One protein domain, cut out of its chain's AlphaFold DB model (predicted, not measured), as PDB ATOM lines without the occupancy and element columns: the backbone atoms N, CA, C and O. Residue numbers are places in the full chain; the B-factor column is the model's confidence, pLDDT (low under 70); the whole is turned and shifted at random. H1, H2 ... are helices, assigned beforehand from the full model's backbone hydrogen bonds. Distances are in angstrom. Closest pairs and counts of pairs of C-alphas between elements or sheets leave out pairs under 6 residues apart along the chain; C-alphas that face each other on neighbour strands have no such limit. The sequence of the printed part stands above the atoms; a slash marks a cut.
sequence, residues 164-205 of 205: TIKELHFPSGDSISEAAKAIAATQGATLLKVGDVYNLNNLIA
ATOM      1  N   THR A 164       1.312  46.980  -7.435       96.06
ATOM      2  CA  THR A 164       1.975  46.257  -6.348       96.06
ATOM      3  C   THR A 164       1.129  46.260  -5.085       96.06
ATOM      4  O   THR A 164       0.374  47.201  -4.826       96.06
ATOM      5  N   ILE A 165       1.277  45.223  -4.265       95.62
ATOM      6  CA  ILE A 165       0.604  45.123  -2.970       95.62
ATOM      7  C   ILE A 165       1.191  46.186  -2.040       95.62
ATOM      8  O   ILE A 165       2.342  46.086  -1.629       95.62
ATOM      9  N   LYS A 166       0.416  47.226  -1.722       96.88
ATOM     10  CA  LYS A 166       0.880  48.311  -0.846       96.88
ATOM     11  C   LYS A 166       0.870  47.899   0.625       96.88
ATOM     12  O   LYS A 166       1.821  48.164   1.345       96.88
ATOM     13  N   GLU A 167      -0.213  47.268   1.056       95.75
ATOM     14  CA  GLU A 167      -0.458  46.874   2.440       95.75
ATOM     15  C   GLU A 167      -1.246  45.563   2.455       95.75
ATOM     16  O   GLU A 167      -2.000  45.275   1.520       95.75
ATOM     17  N   LEU A 168      -1.074  44.781   3.519       92.94
ATOM     18  CA  LEU A 168      -1.785  43.529   3.744       92.94
ATOM     19  C   LEU A 168      -2.319  43.527   5.176       92.94
ATOM     20  O   LEU A 168      -1.547  43.579   6.129       92.94
ATOM     21  N   HIS A 169      -3.642  43.475   5.308       93.00
ATOM     22  CA  HIS A 169      -4.335  43.527   6.592       93.00
ATOM     23  C   HIS A 169      -5.050  42.201   6.832       93.00
ATOM     24  O   HIS A 169      -5.937  41.829   6.063       93.00
ATOM     25  N   PHE A 170      -4.664  41.494   7.890       91.19
ATOM     26  CA  PHE A 170      -5.381  40.308   8.352       91.19
ATOM     27  C   PHE A 170      -6.421  40.698   9.405       91.19
ATOM     28  O   PHE A 170      -6.213  41.671  10.140       91.19
ATOM     29  N   PRO A 171      -7.538  39.954   9.504       92.62
ATOM     30  CA  PRO A 171      -8.477  40.141  10.598       92.62
ATOM     31  C   PRO A 171      -7.756  40.047  11.946       92.62
ATOM     32  O   PRO A 171      -6.942  39.153  12.163       92.62
ATOM     33  N   SER A 172      -8.049  40.976  12.847       87.50
ATOM     34  CA  SER A 172      -7.438  41.050  14.175       87.50
ATOM     35  C   SER A 172      -8.454  41.546  15.207       87.50
ATOM     36  O   SER A 172      -9.448  42.178  14.849       87.50
ATOM     37  N   GLY A 173      -8.213  41.233  16.484       85.25
ATOM     38  CA  GLY A 173      -9.067  41.608  17.616       85.25
ATOM     39  C   GLY A 173      -9.851  40.443  18.232       85.25
ATOM     40  O   GLY A 173     -10.028  39.390  17.621       85.25
ATOM     41  N   ASP A 174     -10.340  40.652  19.456       77.88
ATOM     42  CA  ASP A 174     -10.909  39.586  20.299       77.88
ATOM     43  C   ASP A 174     -12.351  39.194  19.926       77.88
ATOM     44  O   ASP A 174     -12.815  38.108  20.267       77.88
ATOM     45  N   SER A 175     -13.070  40.057  19.198       86.25
ATOM     46  CA  SER A 175     -14.486  39.866  18.830       86.25
ATOM     47  C   SER A 175     -14.709  39.492  17.360       86.25
ATOM     48  O   SER A 175     -15.799  39.695  16.825       86.25
ATOM     49  N   ILE A 176     -13.689  38.964  16.679       89.69
ATOM     50  CA  ILE A 176     -13.830  38.510  15.291       89.69
ATOM     51  C   ILE A 176     -14.505  37.130  15.223       89.69
ATOM     52  O   ILE A 176     -14.384  36.312  16.136       89.69
ATOM     53  N   SER A 177     -15.216  36.863  14.125       93.06
ATOM     54  CA  SER A 177     -15.867  35.569  13.897       93.06
ATOM     55  C   SER A 177     -14.852  34.422  13.839       93.06
ATOM     56  O   SER A 177     -13.688  34.626  13.495       93.06
ATOM     57  N   GLU A 178     -15.292  33.189  14.094       92.06
ATOM     58  CA  GLU A 178     -14.426  32.004  13.967       92.06
ATOM     59  C   GLU A 178     -13.817  31.876  12.560       92.06
ATOM     60  O   GLU A 178     -12.646  31.533  12.413       92.06
ATOM     61  N   ALA A 179     -14.564  32.257  11.518       90.69
ATOM     62  CA  ALA A 179     -14.044  32.326  10.152       90.69
ATOM     63  C   ALA A 179     -12.900  33.350  10.015       90.69
ATOM     64  O   ALA A 179     -11.897  33.078   9.361       90.69
ATOM     65  N   ALA A 180     -13.017  34.513  10.658       92.69
ATOM     66  CA  ALA A 180     -11.969  35.527  10.656       92.69
ATOM     67  C   ALA A 180     -10.728  35.092  11.455       92.69
ATOM     68  O   ALA A 180      -9.612  35.357  11.009       92.69
ATOM     69  N   LYS A 181     -10.893  34.363  12.571       91.75
ATOM     70  CA  LYS A 181      -9.766  33.740  13.300       91.75
ATOM     71  C   LYS A 181      -9.039  32.714  12.435       91.75
ATOM     72  O   LYS A 181      -7.811  32.717  12.391       91.75
ATOM     73  N   ALA A 182      -9.788  31.881  11.710       90.94
ATOM     74  CA  ALA A 182      -9.215  30.910  10.782       90.94
ATOM     75  C   ALA A 182      -8.398  31.595   9.673       90.94
ATOM     76  O   ALA A 182      -7.303  31.138   9.365       90.94
ATOM     77  N   ILE A 183      -8.876  32.721   9.126       90.69
ATOM     78  CA  ILE A 183      -8.124  33.528   8.150       90.69
ATOM     79  C   ILE A 183      -6.868  34.140   8.783       90.69
ATOM     80  O   ILE A 183      -5.798  34.083   8.188       90.69
ATOM     81  N   ALA A 184      -6.960  34.704   9.988       91.94
ATOM     82  CA  ALA A 184      -5.800  35.275  10.676       91.94
ATOM     83  C   ALA A 184      -4.702  34.224  10.924       91.94
ATOM     84  O   ALA A 184      -3.517  34.505  10.756       91.94
ATOM     85  N   ALA A 185      -5.088  32.983  11.239       91.50
ATOM     86  CA  ALA A 185      -4.155  31.878  11.443       91.50
ATOM     87  C   ALA A 185      -3.355  31.498  10.177       91.50
ATOM     88  O   ALA A 185      -2.272  30.925  10.299       91.50
ATOM     89  N   THR A 186      -3.829  31.837   8.970       91.50
ATOM     90  CA  THR A 186      -3.088  31.574   7.721       91.50
ATOM     91  C   THR A 186      -2.045  32.644   7.395       91.50
ATOM     92  O   THR A 186      -1.251  32.451   6.472       91.50
ATOM     93  N   GLN A 187      -1.978  33.739   8.167       90.94
ATOM     94  CA  GLN A 187      -1.072  34.866   7.922       90.94
ATOM     95  C   GLN A 187       0.390  34.440   7.739       90.94
ATOM     96  O   GLN A 187       1.062  34.942   6.843       90.94
ATOM     97  N   GLY A 188       0.887  33.495   8.542       89.62
ATOM     98  CA  GLY A 188       2.278  33.028   8.455       89.62
ATOM     99  C   GLY A 188       2.604  32.219   7.193       89.62
ATOM    100  O   GLY A 188       3.770  32.115   6.824       89.62
ATOM    101  N   ALA A 189       1.589  31.662   6.527       91.12
ATOM    102  CA  ALA A 189       1.731  30.832   5.330       91.12
ATOM    103  C   ALA A 189       1.340  31.567   4.037       91.12
ATOM    104  O   ALA A 189       1.322  30.961   2.965       91.12
ATOM    105  N   THR A 190       1.003  32.858   4.116       91.50
ATOM    106  CA  THR A 190       0.564  33.614   2.944       91.50
ATOM    107  C   THR A 190       1.663  33.712   1.883       91.50
ATOM    108  O   THR A 190       2.833  33.958   2.179       91.50
ATOM    109  N   LEU A 191       1.272  33.557   0.618       92.31
ATOM    110  CA  LEU A 191       2.148  33.802  -0.529       92.31
ATOM    111  C   LEU A 191       2.220  35.292  -0.898       92.31
ATOM    112  O   LEU A 191       3.023  35.674  -1.748       92.31
ATOM    113  N   LEU A 192       1.380  36.131  -0.284       93.31
ATOM    114  CA  LEU A 192       1.305  37.563  -0.555       93.31
ATOM    115  C   LEU A 192       2.389  38.315   0.210       93.31
ATOM    116  O   LEU A 192       2.530  38.163   1.422       93.31
ATOM    117  N   LYS A 193       3.118  39.193  -0.482       93.69
ATOM    118  CA  LYS A 193       4.119  40.060   0.145       93.69
ATOM    119  C   LYS A 193       3.904  41.504  -0.273       93.69
ATOM    120  O   LYS A 193       3.624  41.798  -1.433       93.69
ATOM    121  N   VAL A 194       4.049  42.413   0.687       95.38
ATOM    122  CA  VAL A 194       4.042  43.854   0.416       95.38
ATOM    123  C   VAL A 194       5.191  44.184  -0.540       95.38
ATOM    124  O   VAL A 194       6.320  43.750  -0.333       95.38
ATOM    125  N   GLY A 195       4.887  44.940  -1.593       94.62
ATOM    126  CA  GLY A 195       5.808  45.294  -2.672       94.62
ATOM    127  C   GLY A 195       5.762  44.362  -3.886       94.62
ATOM    128  O   GLY A 195       6.167  44.788  -4.968       94.62
ATOM    129  N   ASP A 196       5.220  43.146  -3.764       94.50
ATOM    130  CA  ASP A 196       5.092  42.241  -4.910       94.50
ATOM    131  C   ASP A 196       4.059  42.768  -5.913       94.50
ATOM    132  O   ASP A 196       3.042  43.363  -5.543       94.50
ATOM    133  N   VAL A 197       4.306  42.518  -7.203       94.94
ATOM    134  CA  VAL A 197       3.308  42.748  -8.256       94.94
ATOM    135  C   VAL A 197       2.104  41.851  -7.988       94.94
ATOM    136  O   VAL A 197       2.262  40.664  -7.699       94.94
ATOM    137  N   TYR A 198       0.902  42.413  -8.109       95.44
ATOM    138  CA  TYR A 198      -0.336  41.658  -7.987       95.44
ATOM    139  C   TYR A 198      -0.314  40.435  -8.910       95.44
ATOM    140  O   TYR A 198      -0.026  40.541 -10.101       95.44
ATOM    141  N   ASN A 199      -0.662  39.271  -8.367       95.19
ATOM    142  CA  ASN A 199      -0.869  38.063  -9.146       95.19
ATOM    143  C   ASN A 199      -2.027  37.263  -8.547       95.19
ATOM    144  O   ASN A 199      -1.981  36.881  -7.378       95.19
ATOM    145  N   LEU A 200      -3.053  36.988  -9.353       95.06
ATOM    146  CA  LEU A 200      -4.230  36.240  -8.929       95.06
ATOM    147  C   LEU A 200      -3.874  34.828  -8.454       95.06
ATOM    148  O   LEU A 200      -4.490  34.350  -7.509       95.06
ATOM    149  N   ASN A 201      -2.876  34.173  -9.051       92.31
ATOM    150  CA  ASN A 201      -2.481  32.821  -8.649       92.31
ATOM    151  C   ASN A 201      -1.999  32.787  -7.193       92.31
ATOM    152  O   ASN A 201      -2.287  31.830  -6.491       92.31
ATOM    153  N   ASN A 202      -1.357  33.855  -6.707       91.94
ATOM    154  CA  ASN A 202      -0.923  33.944  -5.311       91.94
ATOM    155  C   ASN A 202      -2.099  34.126  -4.332       91.94
ATOM    156  O   ASN A 202      -1.911  33.954  -3.132       91.94
ATOM    157  N   LEU A 203      -3.291  34.494  -4.824       87.00
ATOM    158  CA  LEU A 203      -4.511  34.651  -4.023       87.00
ATOM    159  C   LEU A 203      -5.360  33.376  -3.950       87.00
ATOM    160  O   LEU A 203      -6.184  33.265  -3.049       87.00
ATOM    161  N   ILE A 204      -5.209  32.460  -4.910       86.19
ATOM    162  CA  ILE A 204      -6.051  31.256  -5.044       86.19
ATOM    163  C   ILE A 204      -5.287  29.941  -4.835       86.19
ATOM    164  O   ILE A 204      -5.888  28.876  -4.975       86.19
ATOM    165  N   ALA A 205      -3.975  30.022  -4.609       72.25
ATOM    166  CA  ALA A 205      -3.093  28.879  -4.393       72.25
ATOM    167  C   ALA A 205      -3.225  28.278  -2.988       72.25
ATOM    168  O   ALA A 205      -3.655  29.000  -2.061       72.25
TER     169      ALA A 205
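Overview. This is residues 164 to 205 of the 205 residues of an uncharacterized protein of uncultured Adhaeribacter sp (UniProt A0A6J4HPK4). This domain has little regular structure: it is a long, drawn-out loop of chain, with the short helix H1 on its return path and the still shorter H2 after it. Residues 164 to 177 run out along the longest axis, turning near Ser 175; H1 and residues 186 to 200 come back toward the opposite end, where H2 follows. The printed part has 42 residues with two named helices, H1 then H2, and no named strand; its class is all helix, with 12 residues in named elements. It is loose, with a radius of gyration of the C-alphas of 11.6 A, and spans 32 by 20 by 14 A.

Along the chain. H1, residues 178 to 185, is 10.6 A long and begins at C-alpha 178 (-14.426, 32.004, 13.967). H2, residues 201 to 204, ends at C-alpha 204 (-6.051, 31.256, -5.044).

Arrangement. H1 and H2 are apart. In H1 every O i to N i+4 pair is within hydrogen-bond range; H2 is too short for such a pair.

Size, cuts and confidence. The C-alphas farthest apart, of Ser 175 and Val 197, are 32.5 A apart. The link from H1 to H2 is long, with 15 residues. The printed part has no cut, and no printed residue is under 70 in pLDDT.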